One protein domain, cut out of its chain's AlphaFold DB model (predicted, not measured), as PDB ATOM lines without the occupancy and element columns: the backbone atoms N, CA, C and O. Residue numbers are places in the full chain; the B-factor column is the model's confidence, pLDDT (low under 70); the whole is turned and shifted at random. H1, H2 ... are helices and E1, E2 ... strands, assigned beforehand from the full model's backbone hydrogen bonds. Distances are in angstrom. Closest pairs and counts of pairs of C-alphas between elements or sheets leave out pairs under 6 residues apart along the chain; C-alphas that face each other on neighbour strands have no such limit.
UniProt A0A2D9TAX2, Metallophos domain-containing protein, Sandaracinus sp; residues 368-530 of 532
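This is residues 368 to 530 of the 532 residues of the protein "Metallophos domain-containing protein" of Sandaracinus sp (UniProt A0A2D9TAX2). Two twisted sheets make a sandwich, a long sheet of eight strands with a sheet of four, E8, E14, E10 and E11, face to face over part of it. The short sheet E3 and E6 packs on E2, near E8, and the one helix, H1, grazes both large sheets at one end. The printed part has 163 residues with one named helix and 14 named strands, in the order E1 to E7, H1, E8 to E14: mostly strand. The long sheet, mixed, runs E5, E4, E7, E2, E1, E9, E13, E12; the other two are antiparallel. The whole is compact, with a radius of gyration of the C-alphas of 15.6 A and spans of 49 by 36 by 32 A.

E1, residues 368 to 379, and E2, residues 382 to 393, form a hairpin, with N 373 and O 388 2.9 A apart, within hydrogen-bond range. E3, residues 403 to 407, is the antiparallel neighbour of E6, residues 424 to 428, with N 405 and O 426 at 2.8 A; the closest C-alphas of E2 and E6, Val 391 and Leu 428, are 7.1 A apart. Between them in the chain, E4, residues 412 to 415, and E5, residues 418 to 420, form a hairpin, with N 415 and O 418 at 2.9 A. E7, residues 434 to 443, bends by 65 degrees at residue 439; it is antiparallel to E4, with N 414 and O 437 at 2.8 A, and to E2, with N 387 and O 436 at 2.9 A. H1, residues 446 to 453, only grazes the long sheet, with residues 448 to 452; every O i to N i+4 pair in it is within hydrogen-bond range. E8, residues 460 to 467, is antiparallel to E14, residues 522 to 529, with N 463 and O 526 at 3.0 A. E9, residues 470 to 479, is parallel to E1, with N 372 and O 475 at 2.9 A. Across the sandwich, the closest C-alphas of E9 and E14, Leu 476 and Leu 524, are 6.6 A apart. E10, residues 488 to 493, and E11, residues 498 to 501, form a hairpin, with N 491 and O 500 at 2.9 A; E10 is antiparallel to E14, with N 490 and O 525 at 2.9 A. E12, residues 505 to 507, and E13, residues 510 to 516, form a hairpin, with N 505 and O 512 at 2.8 A; E13 is antiparallel to E9, with N 476 and O 513 at 2.8 A.

E1 begins at C-alpha 368, (202.844, 98.029, 320.988), and is 35.1 A long; E2 is 35.0 A. E9 measures 25.3 A and E7 24.3 A. E14 ends at C-alpha 529, (230.452, 114.749, 322.299), after 23.0 A.

The printed part has no cut and no long link. The C-alphas farthest apart, of Arg 396 and Glu 455, are 49.5 A apart. Mean pLDDT of the printed part is 92.6, and residues 398, 399 and 401 are under 70.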
ATOM      1  N   GLY A 368     203.265  97.173 319.885       92.12
ATOM      2  CA  GLY A 368     202.844  98.029 320.988       92.12
ATOM      3  C   GLY A 368     204.022  98.831 321.536       92.12
ATOM      4  O   GLY A 368     203.882 100.024 321.796       92.12
ATOM      5  N   LEU A 369     205.180  98.186 321.656       95.44
ATOM      6  CA  LEU A 369     206.432  98.786 322.103       95.44
ATOM      7  C   LEU A 369     207.580  98.248 321.254       95.44
ATOM      8  O   LEU A 369     207.646  97.048 321.003       95.44
ATOM      9  N   ASP A 370     208.498  99.125 320.868       96.50
ATOM     10  CA  ASP A 370     209.807  98.752 320.335       96.50
ATOM     11  C   ASP A 370     210.895  99.542 321.061       96.50
ATOM     12  O   ASP A 370     211.127 100.724 320.786       96.50
ATOM     13  N   ALA A 371     211.529  98.892 322.033       97.75
ATOM     14  CA  ALA A 371     212.432  99.531 322.973       97.75
ATOM     15  C   ALA A 371     213.846  98.950 322.924       97.75
ATOM     16  O   ALA A 371     214.050  97.732 322.881       97.75
ATOM     17  N   ALA A 372     214.843  99.824 322.986       98.19
ATOM     18  CA  ALA A 372     216.238  99.470 323.205       98.19
ATOM     19  C   ALA A 372     216.739 100.147 324.483       98.19
ATOM     20  O   ALA A 372     216.622 101.360 324.633       98.19
ATOM     21  N   HIS A 373     217.323  99.369 325.392       98.44
ATOM     22  CA  HIS A 373     218.083  99.886 326.524       98.44
ATOM     23  C   HIS A 373     219.555  99.527 326.337       98.44
ATOM     24  O   HIS A 373     219.907  98.351 326.245       98.44
ATOM     25  N   VAL A 374     220.407 100.544 326.269       98.50
ATOM     26  CA  VAL A 374     221.842 100.428 326.029       98.50
ATOM     27  C   VAL A 374     222.607 100.969 327.229       98.50
ATOM     28  O   VAL A 374     222.528 102.150 327.550       98.50
ATOM     29  N   ARG A 375     223.390 100.111 327.880       98.50
ATOM     30  CA  ARG A 375     224.319 100.519 328.937       98.50
ATOM     31  C   ARG A 375     225.738 100.571 328.397       98.50
ATOM     32  O   ARG A 375     226.252  99.559 327.910       98.50
ATOM     33  N   LEU A 376     226.370 101.731 328.535       98.31
ATOM     34  CA  LEU A 376     227.764 101.953 328.176       98.31
ATOM     35  C   LEU A 376     228.678 101.458 329.303       98.31
ATOM     36  O   LEU A 376     228.517 101.828 330.465       98.31
ATOM     37  N   ALA A 377     229.658 100.623 328.963       97.94
ATOM     38  CA  ALA A 377     230.690 100.166 329.885       97.94
ATOM     39  C   ALA A 377     232.066 100.592 329.365       97.94
ATOM     40  O   ALA A 377     232.534 100.109 328.333       97.94
ATOM     41  N   ALA A 378     232.716 101.518 330.070       97.00
ATOM     42  CA  ALA A 378     234.026 102.027 329.681       97.00
ATOM     43  C   ALA A 378     235.106 100.931 329.730       97.00
ATOM     44  O   ALA A 378     235.236 100.210 330.721       97.00
ATOM     45  N   ARG A 379     235.924 100.845 328.674       95.62
ATOM     46  CA  ARG A 379     237.074  99.939 328.566       95.62
ATOM     47  C   ARG A 379     238.206 100.617 327.791       95.62
ATOM     48  O   ARG A 379     238.243 100.580 326.566       95.62
ATOM     49  N   GLY A 380     239.150 101.235 328.500       95.19
ATOM     50  CA  GLY A 380     240.232 101.989 327.850       95.19
ATOM     51  C   GLY A 380     239.681 103.172 327.048       95.19
ATOM     52  O   GLY A 380     238.908 103.956 327.594       95.19
ATOM     53  N   SER A 381     240.043 103.290 325.768       95.94
ATOM     54  CA  SER A 381     239.582 104.347 324.846       95.94
ATOM     55  C   SER A 381     238.222 104.071 324.190       95.94
ATOM     56  O   SER A 381     237.770 104.872 323.377       95.94
ATOM     57  N   VAL A 382     237.548 102.967 324.533       97.25
ATOM     58  CA  VAL A 382     236.298 102.525 323.886       97.25
ATOM     59  C   VAL A 382     235.209 102.177 324.905       97.25
ATOM     60  O   VAL A 382     235.495 101.915 326.076       97.25
ATOM     61  N   TYR A 383     233.953 102.177 324.468       97.94
ATOM     62  CA  TYR A 383     232.807 101.635 325.188       97.94
ATOM     63  C   TYR A 383     232.463 100.240 324.668       97.94
ATOM     64  O   TYR A 383     232.362 100.007 323.461       97.94
ATOM     65  N   ASP A 384     232.217  99.328 325.600       98.12
ATOM     66  CA  ASP A 384     231.413  98.140 325.346       98.12
ATOM     67  C   ASP A 384     229.932  98.500 325.545       98.12
ATOM     68  O   ASP A 384     229.589  99.246 326.464       98.12
ATOM     69  N   LEU A 385     229.047  97.956 324.710       98.31
ATOM     70  CA  LEU A 385     227.598  98.144 324.828       98.31
ATOM     71  C   LEU A 385     226.965  96.885 325.393       98.31
ATOM     72  O   LEU A 385     227.186  95.790 324.875       98.31
ATOM     73  N   HIS A 386     226.141  97.044 326.419       98.38
ATOM     74  CA  HIS A 386     225.211  96.016 326.871       98.38
ATOM     75  C   HIS A 386     223.817  96.425 326.417       98.38
ATOM     76  O   HIS A 386     223.290  97.424 326.904       98.38
ATOM     77  N   VAL A 387     223.250  95.685 325.472       98.31
ATOM     78  CA  VAL A 387     221.981  96.038 324.838       98.31
ATOM     79  C   VAL A 387     220.907  95.054 325.274       98.31
ATOM     80  O   VAL A 387     221.117  93.846 325.200       98.31
ATOM     81  N   SER A 388     219.757  95.575 325.691       97.94
ATOM     82  CA  SER A 388     218.524  94.825 325.923       97.94
ATOM     83  C   SER A 388     217.431  95.366 325.005       97.94
ATOM     84  O   SER A 388     217.065  96.539 325.093       97.94
ATOM     85  N   ARG A 389     216.914  94.522 324.112       97.50
ATOM     86  CA  ARG A 389     215.828  94.847 323.177       97.50
ATOM     87  C   ARG A 389     214.527  94.237 323.672       97.50
ATOM     88  O   ARG A 389     214.513  93.064 324.028       97.50
ATOM     89  N   THR A 390     213.451  95.014 323.661       96.81
ATOM     90  CA  THR A 390     212.097  94.555 324.004       96.81
ATOM     91  C   THR A 390     211.155  94.950 322.882       96.81
ATOM     92  O   THR A 390     211.140  96.113 322.481       96.81
ATOM     93  N   VAL A 391     210.381  93.993 322.375       95.31
ATOM     94  CA  VAL A 391     209.355  94.249 321.362       95.31
ATOM     95  C   VAL A 391     208.052  93.612 321.817       95.31
ATOM     96  O   VAL A 391     207.975  92.393 321.941       95.31
ATOM     97  N   ASP A 392     207.015  94.418 322.005       93.19
ATOM     98  CA  ASP A 392     205.693  93.936 322.401       93.19
ATOM     99  C   ASP A 392     204.741  93.960 321.212       93.19
ATOM    100  O   ASP A 392     204.725  94.906 320.428       93.19
ATOM    101  N   ALA A 393     203.908  92.931 321.070       87.12
ATOM    102  CA  ALA A 393     202.868  92.933 320.047       87.12
ATOM    103  C   ALA A 393     201.805  94.002 320.358       87.12
ATOM    104  O   ALA A 393     201.426  94.183 321.517       87.12
ATOM    105  N   ASP A 394     201.291  94.690 319.335       83.44
ATOM    106  CA  ASP A 394     200.065  95.470 319.508       83.44
ATOM    107  C   ASP A 394     198.880  94.499 319.483       83.44
ATOM    108  O   ASP A 394     198.572  93.903 318.454       83.44
ATOM    109  N   LEU A 395     198.211  94.318 320.626       77.06
ATOM    110  CA  LEU A 395     197.059  93.416 320.749       77.06
ATOM    111  C   LEU A 395     195.867  93.837 319.873       77.06
ATOM    112  O   LEU A 395     194.926  93.061 319.719       77.06
ATOM    113  N   ARG A 396     195.877  95.067 319.346       72.19
ATOM    114  CA  ARG A 396     194.805  95.638 318.520       72.19
ATOM    115  C   ARG A 396     195.114  95.628 317.022       72.19
ATOM    116  O   ARG A 396     194.317  96.172 316.265       72.19
ATOM    117  N   ALA A 397     196.246  95.065 316.602       72.19
ATOM    118  CA  ALA A 397     196.680  95.062 315.208       72.19
ATOM    119  C   ALA A 397     197.191  93.681 314.774       72.19
ATOM    120  O   ALA A 397     197.409  92.786 315.597       72.19
ATOM    121  N   GLY A 398     197.427  93.521 313.470       67.94
ATOM    122  CA  GLY A 398     198.132  92.360 312.936       67.94
ATOM    123  C   GLY A 398     199.474  92.146 313.648       67.94
ATOM    124  O   GLY A 398     200.281  93.065 313.797       67.94
ATOM    125  N   ARG A 399     199.740  90.916 314.106       69.25
ATOM    126  CA  ARG A 399     201.020  90.570 314.745       69.25
ATOM    127  C   ARG A 399     202.077  90.313 313.664       69.25
ATOM    128  O   ARG A 399     201.846  89.453 312.807       69.25
ATOM    129  N   PRO A 400     203.263  90.956 313.707       73.38
ATOM    130  CA  PRO A 400     204.348  90.573 312.813       73.38
ATOM    131  C   PRO A 400     204.714  89.101 313.059       73.38
ATOM    132  O   PRO A 400     204.857  88.690 314.212       73.38
ATOM    133  N   PRO A 401     204.885  88.281 312.007       69.56
ATOM    134  CA  PRO A 401     205.179  86.858 312.178       69.56
ATOM    135  C   PRO A 401     206.533  86.624 312.862       69.56
ATOM    136  O   PRO A 401     206.730  85.608 313.519       69.56
ATOM    137  N   HIS A 402     207.470  87.561 312.699       80.88
ATOM    138  CA  HIS A 402     208.760  87.595 313.374       80.88
ATOM    139  C   HIS A 402     209.290  89.032 313.409       80.88
ATOM    140  O   HIS A 402     209.063  89.814 312.479       80.88
ATOM    141  N   TYR A 403     210.050  89.358 314.453       88.56
ATOM    142  CA  TYR A 403     210.865  90.564 314.493       88.56
ATOM    143  C   TYR A 403     212.332  90.161 314.351       88.56
ATOM    144  O   TYR A 403     212.837  89.324 315.097       88.56
ATOM    145  N   VAL A 404     213.014  90.723 313.356       89.50
ATOM    146  CA  VAL A 404     214.450  90.514 313.147       89.50
ATOM    147  C   VAL A 404     215.106  91.877 313.088       89.50
ATOM    148  O   VAL A 404     214.745  92.702 312.247       89.50
ATOM    149  N   ASP A 405     216.061  92.090 313.977       89.25
ATOM    150  CA  ASP A 405     216.943  93.244 313.958       89.25
ATOM    151  C   ASP A 405     218.212  92.901 313.166       89.25
ATOM    152  O   ASP A 405     218.622  91.738 313.113       89.25
ATOM    153  N   THR A 406     218.823  93.885 312.514       89.56
ATOM    154  CA  THR A 406     220.143  93.697 311.893       89.56
ATOM    155  C   THR A 406     221.150  94.487 312.687       89.56
ATOM    156  O   THR A 406     221.199  95.710 312.611       89.56
ATOM    157  N   VAL A 407     221.973  93.768 313.439       90.06
ATOM    158  CA  VAL A 407     223.065  94.389 314.172       90.06
ATOM    159  C   VAL A 407     224.206  94.606 313.182       90.06
ATOM    160  O   VAL A 407     224.595  93.673 312.474       90.06
ATOM    161  N   HIS A 408     224.734  95.830 313.149       87.50
ATOM    162  CA  HIS A 408     225.956  96.226 312.449       87.50
ATOM    163  C   HIS A 408     226.817  97.076 313.393       87.50
ATOM    164  O   HIS A 408     226.283  97.941 314.084       87.50
ATOM    165  N   THR A 409     228.118  96.792 313.494       88.88
ATOM    166  CA  THR A 409     229.024  97.472 314.433       88.88
ATOM    167  C   THR A 409     230.490  97.258 314.057       88.88
ATOM    168  O   THR A 409     230.831  96.215 313.508       88.88
ATOM    169  N   ASP A 410     231.341  98.218 314.431       86.19
ATOM    170  CA  ASP A 410     232.806  98.152 314.312       86.19
ATOM    171  C   ASP A 410     233.456  97.249 315.388       86.19
ATOM    172  O   ASP A 410     234.669  97.038 315.391       86.19
ATOM    173  N   GLY A 411     232.669  96.763 316.354       92.19
ATOM    174  CA  GLY A 411     233.118  95.894 317.444       92.19
ATOM    175  C   GLY A 411     232.831  94.401 317.233       92.19
ATOM    176  O   GLY A 411     232.282  93.978 316.220       92.19
ATOM    177  N   SER A 412     233.135  93.592 318.251       95.38
ATOM    178  CA  SER A 412     232.755  92.168 318.284       95.38
ATOM    179  C   SER A 412     231.373  91.993 318.914       95.38
ATOM    180  O   SER A 412     231.175  92.345 320.084       95.38
ATOM    181  N   LEU A 413     230.427  91.417 318.171       97.25
ATOM    182  CA  LEU A 413     229.091  91.082 318.665       97.25
ATOM    183  C   LEU A 413     229.103  89.753 319.433       97.25
ATOM    184  O   LEU A 413     229.497  88.724 318.895       97.25
ATOM    185  N   MET A 414     228.590  89.765 320.663       97.88
ATOM    186  CA  MET A 414     228.397  88.599 321.524       97.88
ATOM    187  C   MET A 414     226.900  88.366 321.767       97.88
ATOM    188  O   MET A 414     226.237  89.204 322.385       97.88
ATOM    189  N   VAL A 415     226.375  87.216 321.345       96.75
ATOM    190  CA  VAL A 415     224.975  86.801 321.547       96.75
ATOM    191  C   VAL A 415     224.973  85.453 322.257       96.75
ATOM    192  O   VAL A 415     225.607  84.514 321.785       96.75
ATOM    193  N   ASP A 416     224.278  85.365 323.393       94.69
ATOM    194  CA  ASP A 416     224.186  84.140 324.205       94.69
ATOM    195  C   ASP A 416     225.565  83.579 324.624       94.69
ATOM    196  O   ASP A 416     225.767  82.378 324.751       94.69
ATOM    197  N   GLY A 417     226.541  84.474 324.836       94.00
ATOM    198  CA  GLY A 417     227.913  84.126 325.228       94.00
ATOM    199  C   GLY A 417     228.860  83.801 324.068       94.00
ATOM    200  O   GLY A 417     230.065  83.710 324.291       94.00
ATOM    201  N   GLU A 418     228.353  83.714 322.838       96.62
ATOM    202  CA  GLU A 418     229.129  83.375 321.640       96.62
ATOM    203  C   GLU A 418     229.372  84.596 320.751       96.62
ATOM    204  O   GLU A 418     228.495  85.448 320.590       96.62
ATOM    205  N   GLU A 419     230.555  84.671 320.143       96.94
ATOM    206  CA  GLU A 419     230.859  85.697 319.144       96.94
ATOM    207  C   GLU A 419     230.123  85.398 317.829       96.94
ATOM    208  O   GLU A 419     230.033  84.248 317.392       96.94
ATOM    209  N   ARG A 420     229.555  86.432 317.201       96.56
ATOM    210  CA  ARG A 420     228.786  86.324 315.955       96.56
ATOM    211  C   ARG A 420     229.446  87.126 314.840       96.56
ATOM    212  O   ARG A 420     229.904  88.244 315.054       96.56
ATOM    213  N   ALA A 421     229.438  86.556 313.636       93.00
ATOM    214  CA  ALA A 421     229.875  87.247 312.432       93.00
ATOM    215  C   ALA A 421     228.889  88.360 312.049       93.00
ATOM    216  O   ALA A 421     227.674  88.206 312.202       93.00
ATOM    217  N   MET A 422     229.433  89.455 311.529       88.69
ATOM    218  CA  MET A 422     228.698  90.662 311.167       88.69
ATOM    219  C   MET A 422     228.580  90.802 309.639       88.69
ATOM    220  O   MET A 422     229.519  90.414 308.943       88.69
ATOM    221  N   PRO A 423     227.482  91.380 309.106       89.06
ATOM    222  CA  PRO A 423     226.263  91.787 309.817       89.06
ATOM    223  C   PRO A 423     225.443  90.582 310.322       89.06
ATOM    224  O   PRO A 423     225.401  89.537 309.672       89.06
ATOM    225  N   TYR A 424     224.773  90.723 311.475       91.69
ATOM    226  CA  TYR A 424     224.035  89.623 312.117       91.69
ATOM    227  C   TYR A 424     222.528  89.892 312.189       91.69
ATOM    228  O   TYR A 424     222.089  90.926 312.693       91.69
ATOM    229  N   ALA A 425     221.729  88.925 311.732       92.38
ATOM    230  CA  ALA A 425     220.271  88.961 311.812       92.38
ATOM    231  C   ALA A 425     219.787  88.408 313.167       92.38
ATOM    232  O   ALA A 425     219.619  87.197 313.337       92.38
ATOM    233  N   LEU A 426     219.546  89.299 314.129       93.25
ATOM    234  CA  LEU A 426     219.115  88.964 315.483       93.25
ATOM    235  C   LEU A 426     217.593  88.791 315.543       93.25
ATOM    236  O   LEU A 426     216.839  89.748 315.394       93.25
ATOM    237  N   ALA A 427     217.123  87.570 315.800       93.56
ATOM    238  CA  ALA A 427     215.705  87.322 316.043       93.56
ATOM    239  C   ALA A 427     215.290  87.842 317.430       93.56
ATOM    240  O   ALA A 427     215.852  87.418 318.447       93.56
ATOM    241  N   LEU A 428     214.291  88.722 317.461       93.25
ATOM    242  CA  LEU A 428     213.699  89.265 318.678       93.25
ATOM    243  C   LEU A 428     212.337  88.592 318.925       93.25
ATOM    244  O   LEU A 428     211.448  88.689 318.069       93.25
ATOM    245  N   PRO A 429     212.162  87.873 320.049       91.44
ATOM    246  CA  PRO A 429     210.856  87.364 320.433       91.44
ATOM    247  C   PRO A 429     209.915  88.535 320.728       91.44
ATOM    248  O   PRO A 429     210.305  89.545 321.305       91.44
ATOM    249  N   LEU A 430     208.657  88.392 320.319       88.56
ATOM    250  CA  LEU A 430     207.614  89.332 320.717       88.56
ATOM    251  C   LEU A 430     207.211  88.965 322.146       88.56
ATOM    252  O   LEU A 430     206.863  87.803 322.347       88.56
ATOM    253  N   SER A 431     207.215  89.926 323.074       85.75
ATOM    254  CA  SER A 431     206.931  89.831 324.523       85.75
ATOM    255  C   SER A 431     208.058  89.374 325.460       85.75
ATOM    256  O   SER A 431     207.839  89.295 326.666       85.75
ATOM    257  N   GLU A 432     209.272  89.136 324.959       91.25
ATOM    258  CA  GLU A 432     210.428  88.823 325.811       91.25
ATOM    259  C   GLU A 432     211.610  89.736 325.482       91.25
ATOM    260  O   GLU A 432     211.892  90.033 324.319       91.25
ATOM    261  N   ALA A 433     212.324  90.179 326.517       94.56
ATOM    262  CA  ALA A 433     213.533  90.963 326.326       94.56
ATOM    263  C   ALA A 433     214.678  90.064 325.838       94.56
ATOM    264  O   ALA A 433     214.945  89.010 326.417       94.56
ATOM    265  N   ARG A 434     215.410  90.507 324.812       96.62
ATOM    266  CA  ARG A 434     216.634  89.847 324.349       96.62
ATOM    267  C   ARG A 434     217.850  90.713 324.615       96.62
ATOM    268  O   ARG A 434     217.899  91.870 324.202       96.62
ATOM    269  N   SER A 435     218.848  90.127 325.269       97.19
ATOM    270  CA  SER A 435     220.098  90.805 325.611       97.19
ATOM    271  C   SER A 435     221.270  90.331 324.757       97.19
ATOM    272  O   SER A 435     221.376  89.151 324.430       97.19
ATOM    273  N   TYR A 436     222.178  91.246 324.426       97.94
ATOM    274  CA  TYR A 436     223.449  90.958 323.763       97.94
ATOM    275  C   TYR A 436     224.498  92.008 324.143       97.94
ATOM    276  O   TYR A 436     224.191  93.039 324.748       97.94
ATOM    277  N   ARG A 437     225.768  91.741 323.824       98.06
ATOM    278  CA  ARG A 437     226.878  92.660 324.104       98.06
ATOM    279  C   ARG A 437     227.661  92.949 322.837       98.06
ATOM    280  O   ARG A 437     227.902  92.046 322.049       98.06
ATOM    281  N   ILE A 438     228.128  94.180 322.689       97.75
ATOM    282  CA  ILE A 438     229.079  94.557 321.646       97.75
ATOM    283  C   ILE A 438     230.357  95.040 322.326       97.75
ATOM    284  O   ILE A 438     230.317  95.956 323.146       97.75
ATOM    285  N   ARG A 439     231.492  94.403 322.035       97.56
ATOM    286  CA  ARG A 439     232.796  94.759 322.612       97.56
ATOM    287  C   ARG A 439     233.524  95.752 321.718       97.56
ATOM    288  O   ARG A 439     233.662  95.503 320.527       97.56
ATOM    289  N   GLY A 440     234.044  96.826 322.310       96.31
ATOM    290  CA  GLY A 440     234.745  97.897 321.606       96.31
ATOM    291  C   GLY A 440     233.878  98.571 320.548       96.31
ATOM    292  O   GLY A 440     234.366  98.822 319.450       96.31
ATOM    293  N   ALA A 441     232.604  98.801 320.861       95.25
ATOM    294  CA  ALA A 441     231.600  99.242 319.901       95.25
ATOM    295  C   ALA A 441     231.738 100.721 319.527       95.25
ATOM    296  O   ALA A 441     231.614 101.063 318.357       95.25
ATOM    297  N   LEU A 442     231.976 101.589 320.518       96.25
ATOM    298  CA  LEU A 442     232.025 103.041 320.330       96.25
ATOM    299  C   LEU A 442     233.340 103.614 320.865       96.25
ATOM    300  O   LEU A 442     233.802 103.173 321.919       96.25
ATOM    301  N   PRO A 443     233.944 104.605 320.199       96.69
ATOM    302  CA  PRO A 443     235.063 105.346 320.765       96.69
ATOM    303  C   PRO A 443     234.609 106.202 321.958       96.69
ATOM    304  O   PRO A 443     233.457 106.623 322.044       96.69
ATOM    305  N   ARG A 444     235.532 106.464 322.888       97.00
ATOM    306  CA  ARG A 444     235.353 107.410 324.008       97.00
ATOM    307  C   ARG A 444     236.008 108.755 323.741       97.00
ATOM    308  O   ARG A 444     235.594 109.751 324.327       97.00
ATOM    309  N   THR A 445     237.037 108.760 322.897       97.12
ATOM    310  CA  THR A 445     237.846 109.939 322.596       97.12
ATOM    311  C   THR A 445     237.833 110.264 321.109       97.12
ATOM    312  O   THR A 445     237.668 109.372 320.268       97.12
ATOM    313  N   VAL A 446     238.056 111.535 320.778       96.56
ATOM    314  CA  VAL A 446     238.217 112.004 319.395       96.56
ATOM    315  C   VAL A 446     239.401 111.299 318.728       96.56
ATOM    316  O   VAL A 446     239.295 110.883 317.577       96.56
ATOM    317  N   ALA A 447     240.501 111.091 319.457       96.50
ATOM    318  CA  ALA A 447     241.668 110.369 318.948       96.50
ATOM    319  C   ALA A 447     241.341 108.925 318.512       96.50
ATOM    320  O   ALA A 447     241.736 108.509 317.423       96.50
ATOM    321  N   GLU A 448     240.583 108.170 319.315       96.44
ATOM    322  CA  GLU A 448     240.160 106.807 318.953       96.44
ATOM    323  C   GLU A 448     239.193 106.823 317.761       96.44
ATOM    324  O   GLU A 448     239.324 106.006 316.849       96.44
ATOM    325  N   MET A 449     238.245 107.769 317.739       94.12
ATOM    326  CA  MET A 449     237.314 107.933 316.619       94.12
ATOM    327  C   MET A 449     238.068 108.179 315.309       94.12
ATOM    328  O   MET A 449     237.831 107.480 314.325       94.12
ATOM    329  N   ARG A 450     239.040 109.097 315.314       92.06
ATOM    330  CA  ARG A 450     239.876 109.390 314.143       92.06
ATOM    331  C   ARG A 450     240.756 108.219 313.734       92.06
ATOM    332  O   ARG A 450     240.896 107.947 312.545       92.06
ATOM    333  N   SER A 451     241.298 107.475 314.697       91.81
ATOM    334  CA  SER A 451     242.071 106.265 314.403       91.81
ATOM    335  C   SER A 451     241.236 105.187 313.704       91.81
ATOM    336  O   SER A 451     241.794 104.411 312.930       91.81
ATOM    337  N   ARG A 452     239.929 105.104 313.988       88.31
ATOM    338  CA  ARG A 452     239.023 104.099 313.410       88.31
ATOM    339  C   ARG A 452     238.390 104.543 312.099       88.31
ATOM    340  O   ARG A 452     238.317 103.750 311.168       88.31
ATOM    341  N   ARG A 453     237.912 105.788 312.051       84.12
ATOM    342  CA  ARG A 453     237.061 106.318 310.974       84.12
ATOM    343  C   ARG A 453     237.715 107.434 310.152       84.12
ATOM    344  O   ARG A 453     237.100 107.932 309.221       84.12
ATOM    345  N   GLY A 454     238.958 107.805 310.459       85.50
ATOM    346  CA  GLY A 454     239.717 108.840 309.751       85.50
ATOM    347  C   GLY A 454     239.599 110.239 310.367       85.50
ATOM    348  O   GLY A 454     238.762 110.507 311.223       85.50
ATOM    349  N   GLU A 455     240.461 111.156 309.919       81.25
ATOM    350  CA  GLU A 455     240.587 112.522 310.466       81.25
ATOM    351  C   GLU A 455     239.305 113.366 310.351       81.25
ATOM    352  O   GLU A 455     239.077 114.260 311.167       81.25
ATOM    353  N   THR A 456     238.456 113.069 309.366       76.88
ATOM    354  CA  THR A 456     237.188 113.767 309.090       76.88
ATOM    355  C   THR A 456     236.005 113.219 309.889       76.88
ATOM    356  O   THR A 456     234.889 113.721 309.748       76.88
ATOM    357  N   ALA A 457     236.215 112.199 310.728       83.62
ATOM    358  CA  ALA A 457     235.157 111.620 311.540       83.62
ATOM    359  C   ALA A 457     234.573 112.652 312.518       83.62
ATOM    360  O   ALA A 457     235.302 113.392 313.185       83.62
ATOM    361  N   ALA A 458     233.242 112.680 312.617       87.50
ATOM    362  CA  ALA A 458     232.544 113.582 313.519       87.50
ATOM    363  C   ALA A 458     232.949 113.298 314.985       87.50
ATOM    364  O   ALA A 458     233.052 112.130 315.374       87.50
ATOM    365  N   PRO A 459     233.167 114.328 315.825       94.19
ATOM    366  CA  PRO A 459     233.662 114.173 317.196       94.19
ATOM    367  C   PRO A 459     232.561 113.747 318.185       94.19
ATOM    368  O   PRO A 459     232.529 114.200 319.328       94.19
ATOM    369  N   TYR A 460     231.651 112.876 317.751       95.56
ATOM    370  CA  TYR A 460     230.490 112.437 318.514       95.56
ATOM    371  C   TYR A 460     230.424 110.911 318.581       95.56
ATOM    372  O   TYR A 460     230.787 110.217 317.631       95.56
ATOM    373  N   ALA A 461     229.937 110.386 319.701       95.50
ATOM    374  CA  ALA A 461     229.438 109.019 319.772       95.50
ATOM    375  C   ALA A 461     227.917 109.033 319.622       95.50
ATOM    376  O   ALA A 461     227.246 109.931 320.130       95.50
ATOM    377  N   THR A 462     227.391 108.007 318.956       95.69
ATOM    378  CA  THR A 462     225.959 107.844 318.706       95.69
ATOM    379  C   THR A 462     225.541 106.422 319.059       95.69
ATOM    380  O   THR A 462     226.226 105.457 318.715       95.69
ATOM    381  N   VAL A 463     224.407 106.293 319.747       96.81
ATOM    382  CA  VAL A 463     223.667 105.034 319.883       96.81
ATOM    383  C   VAL A 463     222.374 105.159 319.099       96.81
ATOM    384  O   VAL A 463     221.682 106.172 319.191       96.81
ATOM    385  N   GLU A 464     222.047 104.109 318.357       95.50
ATOM    386  CA  GLU A 464     220.935 104.090 317.412       95.50
ATOM    387  C   GLU A 464     219.979 102.941 317.727       95.50
ATOM    388  O   GLU A 464     220.387 101.874 318.197       95.50
ATOM    389  N   HIS A 465     218.702 103.155 317.431       95.56
ATOM    390  CA  HIS A 465     217.656 102.145 317.508       95.56
ATOM    391  C   HIS A 465     216.714 102.282 316.310       95.56
ATOM    392  O   HIS A 465     216.008 103.280 316.185       95.56
ATOM    393  N   LEU A 466     216.695 101.274 315.433       94.00
ATOM    394  CA  LEU A 466     215.795 101.230 314.284       94.00
ATOM    395  C   LEU A 466     214.467 100.563 314.658       94.00
ATOM    396  O   LEU A 466     214.389  99.346 314.865       94.00
ATOM    397  N   CYS A 467     213.399 101.353 314.645       93.19
ATOM    398  CA  CYS A 467     212.038 100.861 314.744       93.19
ATOM    399  C   CYS A 467     211.583 100.321 313.384       93.19
ATOM    400  O   CYS A 467     211.232 101.077 312.481       93.19
ATOM    401  N   ARG A 468     211.642  98.998 313.188       89.12
ATOM    402  CA  ARG A 468     211.440  98.368 311.868       89.12
ATOM    403  C   ARG A 468     209.988  98.416 311.409       89.12
ATOM    404  O   ARG A 468     209.727  98.616 310.225       89.12
ATOM    405  N   TYR A 469     209.071  98.173 312.335       87.94
ATOM    406  CA  TYR A 469     207.633  98.209 312.095       87.94
ATOM    407  C   TYR A 469     207.049  99.451 312.734       87.94
ATOM    408  O   TYR A 469     207.673 100.082 313.578       87.94
ATOM    409  N   LYS A 470     205.820  99.778 312.359       88.06
ATOM    410  CA  LYS A 470     205.077 100.819 313.042       88.06
ATOM    411  C   LYS A 470     204.928 100.452 314.513       88.06
ATOM    412  O   LYS A 470     204.531  99.327 314.828       88.06
ATOM    413  N   ALA A 471     205.194 101.402 315.397       91.31
ATOM    414  CA  ALA A 471     205.056 101.202 316.828       91.31
ATOM    415  C   ALA A 471     204.050 102.186 317.416       91.31
ATOM    416  O   ALA A 471     203.933 103.331 316.975       91.31
ATOM    417  N   ARG A 472     203.295 101.759 318.433       92.00
ATOM    418  CA  ARG A 472     202.609 102.733 319.292       92.00
ATOM    419  C   ARG A 472     203.640 103.566 320.045       92.00
ATOM    420  O   ARG A 472     203.524 104.779 320.002       92.00
ATOM    421  N   THR A 473     204.660 102.927 320.604       95.81
ATOM    422  CA  THR A 473     205.772 103.616 321.261       95.81
ATOM    423  C   THR A 473     207.095 103.031 320.776       95.81
ATOM    424  O   THR A 473     207.298 101.816 320.843       95.81
ATOM    425  N   ALA A 474     208.005 103.882 320.307       97.62
ATOM    426  CA  ALA A 474     209.405 103.528 320.088       97.62
ATOM    427  C   ALA A 474     210.264 104.236 321.138       97.62
ATOM    428  O   ALA A 474     210.094 105.435 321.363       97.62
ATOM    429  N   ARG A 475     211.172 103.505 321.793       98.38
ATOM    430  CA  ARG A 475     211.948 104.032 322.925       98.38
ATOM    431  C   ARG A 475     213.418 103.638 322.838       98.38
ATOM    432  O   ARG A 475     213.748 102.465 322.694       98.38
ATOM    433  N   LEU A 476     214.307 104.607 323.000       98.69
ATOM    434  CA  LEU A 476     215.740 104.399 323.173       98.69
ATOM    435  C   LEU A 476     216.160 104.942 324.541       98.69
ATOM    436  O   LEU A 476     215.960 106.116 324.841       98.69
ATOM    437  N   VAL A 477     216.734 104.076 325.372       98.62
ATOM    438  CA  VAL A 477     217.278 104.418 326.688       98.62
ATOM    439  C   VAL A 477     218.776 104.172 326.685       98.62
ATOM    440  O   VAL A 477     219.209 103.067 326.357       98.62
ATOM    441  N   VAL A 478     219.569 105.164 327.083       98.56
ATOM    442  CA  VAL A 478     221.030 105.040 327.188       98.56
ATOM    443  C   VAL A 478     221.492 105.406 328.596       98.56
ATOM    444  O   VAL A 478     221.063 106.416 329.144       98.56
ATOM    445  N   THR A 479     222.367 104.585 329.180       98.38
ATOM    446  CA  THR A 479     222.976 104.806 330.507       98.38
ATOM    447  C   THR A 479     224.499 104.781 330.440       98.38
ATOM    448  O   THR A 479     225.082 104.097 329.595       98.38
ATOM    449  N   GLY A 480     225.157 105.502 331.353       96.94
ATOM    450  CA  GLY A 480     226.622 105.581 331.419       96.94
ATOM    451  C   GLY A 480     227.252 106.575 330.435       96.94
ATOM    452  O   GLY A 480     228.428 106.437 330.096       96.94
ATOM    453  N   VAL A 481     226.481 107.556 329.954       96.44
ATOM    454  CA  VAL A 481     226.993 108.661 329.128       96.44
ATOM    455  C   VAL A 481     227.782 109.628 330.022       96.44
ATOM    456  O   VAL A 481     227.237 110.080 331.026       96.44
ATOM    457  N   PRO A 482     229.052 109.948 329.701       90.56
ATOM    458  CA  PRO A 482     229.917 110.739 330.583       90.56
ATOM    459  C   PRO A 482     229.474 112.200 330.730       90.56
ATOM    460  O   PRO A 482     229.610 112.764 331.809       90.56
ATOM    461  N   ASP A 483     228.947 112.798 329.658       90.38
ATOM    462  CA  ASP A 483     228.395 114.154 329.637       90.38
ATOM    463  C   ASP A 483     226.938 114.091 329.166       90.38
ATOM    464  O   ASP A 483     226.596 114.353 328.012       90.38
ATOM    465  N   ALA A 484     226.077 113.640 330.077       93.31
ATOM    466  CA  ALA A 484     224.640 113.529 329.850       93.31
ATOM    467  C   ALA A 484     223.971 114.891 329.571       93.31
ATOM    468  O   ALA A 484     222.888 114.936 328.976       93.31
ATOM    469  N   GLU A 485     224.603 115.995 329.983       94.56
ATOM    470  CA  GLU A 485     224.092 117.350 329.777       94.56
ATOM    471  C   GLU A 485     224.270 117.819 328.332       94.56
ATOM    472  O   GLU A 485     223.357 118.434 327.781       94.56
ATOM    473  N   ALA A 486     225.384 117.454 327.690       95.81
ATOM    474  CA  ALA A 486     225.647 117.761 326.283       95.81
ATOM    475  C   ALA A 486     225.000 116.782 325.282       95.81
ATOM    476  O   ALA A 486     225.124 116.966 324.069       95.81
ATOM    477  N   ALA A 487     224.339 115.726 325.760       97.44
ATOM    478  CA  ALA A 487     223.681 114.755 324.896       97.44
ATOM    479  C   ALA A 487     222.406 115.323 324.248       97.44
ATOM    480  O   ALA A 487     221.623 116.025 324.891       97.44
ATOM    481  N   PHE A 488     222.158 114.961 322.989       97.81
ATOM    482  CA  PHE A 488     220.975 115.367 322.231       97.81
ATOM    483  C   PHE A 488     220.365 114.199 321.455       97.81
ATOM    484  O   PHE A 488     221.022 113.196 321.165       97.81
ATOM    485  N   GLY A 489     219.068 114.320 321.175       97.38
ATOM    486  CA  GLY A 489     218.259 113.281 320.557       97.38
ATOM    487  C   GLY A 489     217.772 113.674 319.172       97.38
ATOM    488  O   GLY A 489     217.407 114.828 318.934       97.38
ATOM    489  N   SER A 490     217.712 112.709 318.264       96.81
ATOM    490  CA  SER A 490     217.071 112.878 316.962       96.81
ATOM    491  C   SER A 490     216.309 111.626 316.540       96.81
ATOM    492  O   SER A 490     216.490 110.534 317.086       96.81
ATOM    493  N   ALA A 491     215.417 111.804 315.571       94.88
ATOM    494  CA  ALA A 491     214.771 110.710 314.874       94.88
ATOM    495  C   ALA A 491     214.821 110.943 313.367       94.88
ATOM    496  O   ALA A 491     214.539 112.052 312.912       94.88
ATOM    497  N   CYS A 492     215.161 109.893 312.626       91.12
ATOM    498  CA  CYS A 492     215.194 109.857 311.171       91.12
ATOM    499  C   CYS A 492     214.133 108.880 310.668       91.12
ATOM    500  O   CYS A 492     214.193 107.696 310.990       91.12
ATOM    501  N   ASP A 493     213.164 109.338 309.887       88.31
ATOM    502  CA  ASP A 493     212.292 108.424 309.151       88.31
ATOM    503  C   ASP A 493     213.002 107.975 307.871       88.31
ATOM    504  O   ASP A 493     213.073 108.734 306.907       88.31
ATOM    505  N   ALA A 494     213.503 106.738 307.833       82.94
ATOM    506  CA  ALA A 494     214.202 106.222 306.657       82.94
ATOM    507  C   ALA A 494     213.291 106.120 305.422       82.94
ATOM    508  O   ALA A 494     213.787 106.058 304.308       82.94
ATOM    509  N   GLY A 495     211.965 106.097 305.600       79.50
ATOM    510  CA  GLY A 495     211.023 106.115 304.486       79.50
ATOM    511  C   GLY A 495     210.863 107.487 303.834       79.50
ATOM    512  O   GLY A 495     210.425 107.527 302.696       79.50
ATOM    513  N   THR A 496     211.190 108.584 304.529       80.88
ATOM    514  CA  THR A 496     211.015 109.966 304.026       80.88
ATOM    515  C   THR A 496     212.278 110.831 304.118       80.88
ATOM    516  O   THR A 496     212.245 112.037 303.865       80.88
ATOM    517  N   GLY A 497     213.376 110.251 304.606       80.81
ATOM    518  CA  GLY A 497     214.622 110.921 304.973       80.81
ATOM    519  C   GLY A 497     214.484 112.174 305.840       80.81
ATOM    520  O   GLY A 497     215.351 113.057 305.836       80.81
ATOM    521  N   LEU A 498     213.372 112.304 306.564       82.94
ATOM    522  CA  LEU A 498     213.131 113.430 307.448       82.94
ATOM    523  C   LEU A 498     213.835 113.180 308.778       82.94
ATOM    524  O   LEU A 498     213.487 112.256 309.513       82.94
ATOM    525  N   VAL A 499     214.793 114.048 309.101       87.56
ATOM    526  CA  VAL A 499     215.433 114.085 310.415       87.56
ATOM    527  C   VAL A 499     214.849 115.228 311.221       87.56
ATOM    528  O   VAL A 499     214.771 116.360 310.746       87.56
ATOM    529  N   ARG A 500     214.457 114.937 312.461       90.00
ATOM    530  CA  ARG A 500     213.972 115.938 313.414       90.00
ATOM    531  C   ARG A 500     214.655 115.795 314.772       90.00
ATOM    532  O   ARG A 500     214.928 114.666 315.191       90.00
ATOM    533  N   PRO A 501     214.901 116.906 315.486       95.62
ATOM    534  CA  PRO A 501     215.314 116.839 316.878       95.62
ATOM    535  C   PRO A 501     214.187 116.234 317.724       95.62
ATOM    536  O   PRO A 501     213.007 116.514 317.501       95.62
ATOM    537  N   VAL A 502     214.552 115.410 318.703       96.69
ATOM    538  CA  VAL A 502     213.620 114.821 319.671       96.69
ATOM    539  C   VAL A 502     214.146 115.115 321.075       96.69
ATOM    540  O   VAL A 502     215.286 114.751 321.373       96.69
ATOM    541  N   PRO A 503     213.356 115.771 321.944       97.00
ATOM    542  CA  PRO A 503     213.774 116.032 323.314       97.00
ATOM    543  C   PRO A 503     214.120 114.738 324.056       97.00
ATOM    544  O   PRO A 503     213.349 113.777 324.039       97.00
ATOM    545  N   ILE A 504     215.264 114.733 324.740       97.88
ATOM    546  CA  ILE A 504     215.642 113.653 325.654       97.88
ATOM    547  C   ILE A 504     215.068 113.969 327.035       97.88
ATOM    548  O   ILE A 504     215.260 115.064 327.564       97.88
ATOM    549  N   ARG A 505     214.389 112.995 327.641       97.75
ATOM    550  CA  ARG A 505     213.987 113.032 329.051       97.75
ATOM    551  C   ARG A 505     215.094 112.402 329.894       97.75
ATOM    552  O   ARG A 505     215.607 111.344 329.538       97.75
ATOM    553  N   ARG A 506     215.464 113.047 330.999       96.12
ATOM    554  CA  ARG A 506     216.449 112.520 331.952       96.12
ATOM    555  C   ARG A 506     215.717 111.895 333.131       96.12
ATOM    556  O   ARG A 506     214.919 112.565 333.782       96.12
ATOM    557  N   GLU A 507     215.971 110.616 333.366       96.12
ATOM    558  CA  GLU A 507     215.416 109.838 334.476       96.12
ATOM    559  C   GLU A 507     216.602 109.240 335.242       96.12
ATOM    560  O   GLU A 507     217.162 108.236 334.816       96.12
ATOM    561  N   ASP A 508     217.048 109.879 336.325       92.50
ATOM    562  CA  ASP A 508     218.278 109.511 337.046       92.50
ATOM    563  C   ASP A 508     219.511 109.449 336.113       92.50
ATOM    564  O   ASP A 508     219.905 110.458 335.530       92.50
ATOM    565  N   GLU A 509     220.118 108.271 335.937       92.88
ATOM    566  CA  GLU A 509     221.254 108.043 335.027       92.88
ATOM    567  C   GLU A 509     220.829 107.704 333.583       92.88
ATOM    568  O   GLU A 509     221.674 107.410 332.729       92.88
ATOM    569  N   HIS A 510     219.524 107.702 333.300       97.25
ATOM    570  CA  HIS A 510     218.959 107.302 332.018       97.25
ATOM    571  C   HIS A 510     218.675 108.514 331.127       97.25
ATOM    572  O   HIS A 510     217.894 109.403 331.471       97.25
ATOM    573  N   LEU A 511     219.243 108.494 329.923       98.38
ATOM    574  CA  LEU A 511     218.812 109.335 328.812       98.38
ATOM    575  C   LEU A 511     217.726 108.598 328.034       98.38
ATOM    576  O   LEU A 511     217.990 107.539 327.463       98.38
ATOM    577  N   VAL A 512     216.513 109.142 328.016       98.56
ATOM    578  CA  VAL A 512     215.339 108.526 327.392       98.56
ATOM    579  C   VAL A 512     214.883 109.357 326.198       98.56
ATOM    580  O   VAL A 512     214.437 110.493 326.354       98.56
ATOM    581  N   LEU A 513     214.940 108.769 325.007       98.44
ATOM    582  CA  LEU A 513     214.337 109.294 323.786       98.44
ATOM    583  C   LEU A 513     213.139 108.416 323.429       98.44
ATOM    584  O   LEU A 513     213.269 107.201 323.292       98.44
ATOM    585  N   GLU A 514     211.963 109.020 323.300       98.12
ATOM    586  CA  GLU A 514     210.706 108.296 323.119       98.12
ATOM    587  C   GLU A 514     209.832 108.978 322.069       98.12
ATOM    588  O   GLU A 514     209.731 110.205 322.032       98.12
ATOM    589  N   LEU A 515     209.211 108.172 321.209       96.81
ATOM    590  CA  LEU A 515     208.270 108.614 320.188       96.81
ATOM    591  C   LEU A 515     206.968 107.824 320.286       96.81
ATOM    592  O   LEU A 515     206.956 106.603 320.117       96.81
ATOM    593  N   GLU A 516     205.869 108.548 320.465       94.81
ATOM    594  CA  GLU A 516     204.513 108.023 320.325       94.81
ATOM    595  C   GLU A 516     204.081 108.037 318.852       94.81
ATOM    596  O   GLU A 516     204.416 108.949 318.096       94.81
ATOM    597  N   GLY A 517     203.339 107.013 318.429       89.50
ATOM    598  CA  GLY A 517     202.876 106.862 317.048       89.50
ATOM    599  C   GLY A 517     204.014 106.740 316.029       89.50
ATOM    600  O   GLY A 517     203.913 107.284 314.934       89.50
ATOM    601  N   CYS A 518     205.099 106.052 316.385       90.50
ATOM    602  CA  CYS A 518     206.296 105.946 315.556       90.50
ATOM    603  C   CYS A 518     206.031 105.198 314.232       90.50
ATOM    604  O   CYS A 518     205.522 104.070 314.222       90.50
ATOM    605  N   ALA A 519     206.378 105.830 313.106       88.00
ATOM    606  CA  ALA A 519     206.267 105.233 311.779       88.00
ATOM    607  C   ALA A 519     207.262 104.076 311.602       88.00
ATOM    608  O   ALA A 519     208.327 104.045 312.224       88.00
ATOM    609  N   ALA A 520     206.928 103.129 310.724       86.75
ATOM    610  CA  ALA A 520     207.843 102.050 310.377       86.75
ATOM    611  C   ALA A 520     209.123 102.609 309.742       86.75
ATOM    612  O   ALA A 520     209.047 103.502 308.896       86.75
ATOM    613  N   ARG A 521     210.261 102.000 310.094       88.56
ATOM    614  CA  ARG A 521     211.624 102.346 309.656       88.56
ATOM    615  C   ARG A 521     212.115 103.697 310.181       88.56
ATOM    616  O   ARG A 521     212.924 104.352 309.534       88.56
ATOM    617  N   THR A 522     211.659 104.093 311.365       91.44
ATOM    618  CA  THR A 522     212.188 105.277 312.048       91.44
ATOM    619  C   THR A 522     213.397 104.890 312.888       91.44
ATOM    620  O   THR A 522     213.312 103.996 313.728       91.44
ATOM    621  N   GLU A 523     214.519 105.566 312.699       93.88
ATOM    622  CA  GLU A 523     215.720 105.416 313.509       93.88
ATOM    623  C   GLU A 523     215.777 106.492 314.593       93.88
ATOM    624  O   GLU A 523     215.742 107.685 314.304       93.88
ATOM    625  N   LEU A 524     215.858 106.065 315.849       97.12
ATOM    626  CA  LEU A 524     216.038 106.907 317.025       97.12
ATOM    627  C   LEU A 524     217.536 106.989 317.327       97.12
ATOM    628  O   LEU A 524     218.194 105.950 317.389       97.12
ATOM    629  N   ARG A 525     218.072 108.191 317.556       97.31
ATOM    630  CA  ARG A 525     219.498 108.399 317.848       97.31
ATOM    631  C   ARG A 525     219.685 109.241 319.106       97.31
ATOM    632  O   ARG A 525     219.048 110.281 319.255       97.31
ATOM    633  N   ILE A 526     220.578 108.807 319.994       98.19
ATOM    634  CA  ILE A 526     221.115 109.634 321.086       98.19
ATOM    635  C   ILE A 526     222.602 109.846 320.815       98.19
ATOM    636  O   ILE A 526     223.360 108.876 320.714       98.19
ATOM    637  N   THR A 527     223.003 111.110 320.718       97.56
ATOM    638  CA  THR A 527     224.353 111.542 320.343       97.56
ATOM    639  C   THR A 527     224.954 112.416 321.440       97.56
ATOM    640  O   THR A 527     224.246 113.207 322.061       97.56
ATOM    641  N   TRP A 528     226.255 112.283 321.697       97.44
ATOM    642  CA  TRP A 528     226.982 113.105 322.674       97.44
ATOM    643  C   TRP A 528     228.436 113.342 322.235       97.44
ATOM    644  O   TRP A 528     228.992 112.535 321.480       97.44
ATOM    645  N   PRO A 529     229.073 114.446 322.671       97.38
ATOM    646  CA  PRO A 529     230.452 114.749 322.299       97.38
ATOM    647  C   PRO A 529     231.441 113.742 322.900       97.38
ATOM    648  O   PRO A 529     231.301 113.291 324.039       97.38
ATOM    649  N   LEU A 530     232.470 113.396 322.128       96.38
ATOM    650  CA  LEU A 530     233.590 112.585 322.603       96.38
ATOM    651  C   LEU A 530     234.547 113.423 323.451       96.38
ATOM    652  O   LEU A 530     234.704 114.624 323.238       96.38
TER     653      LEU A 530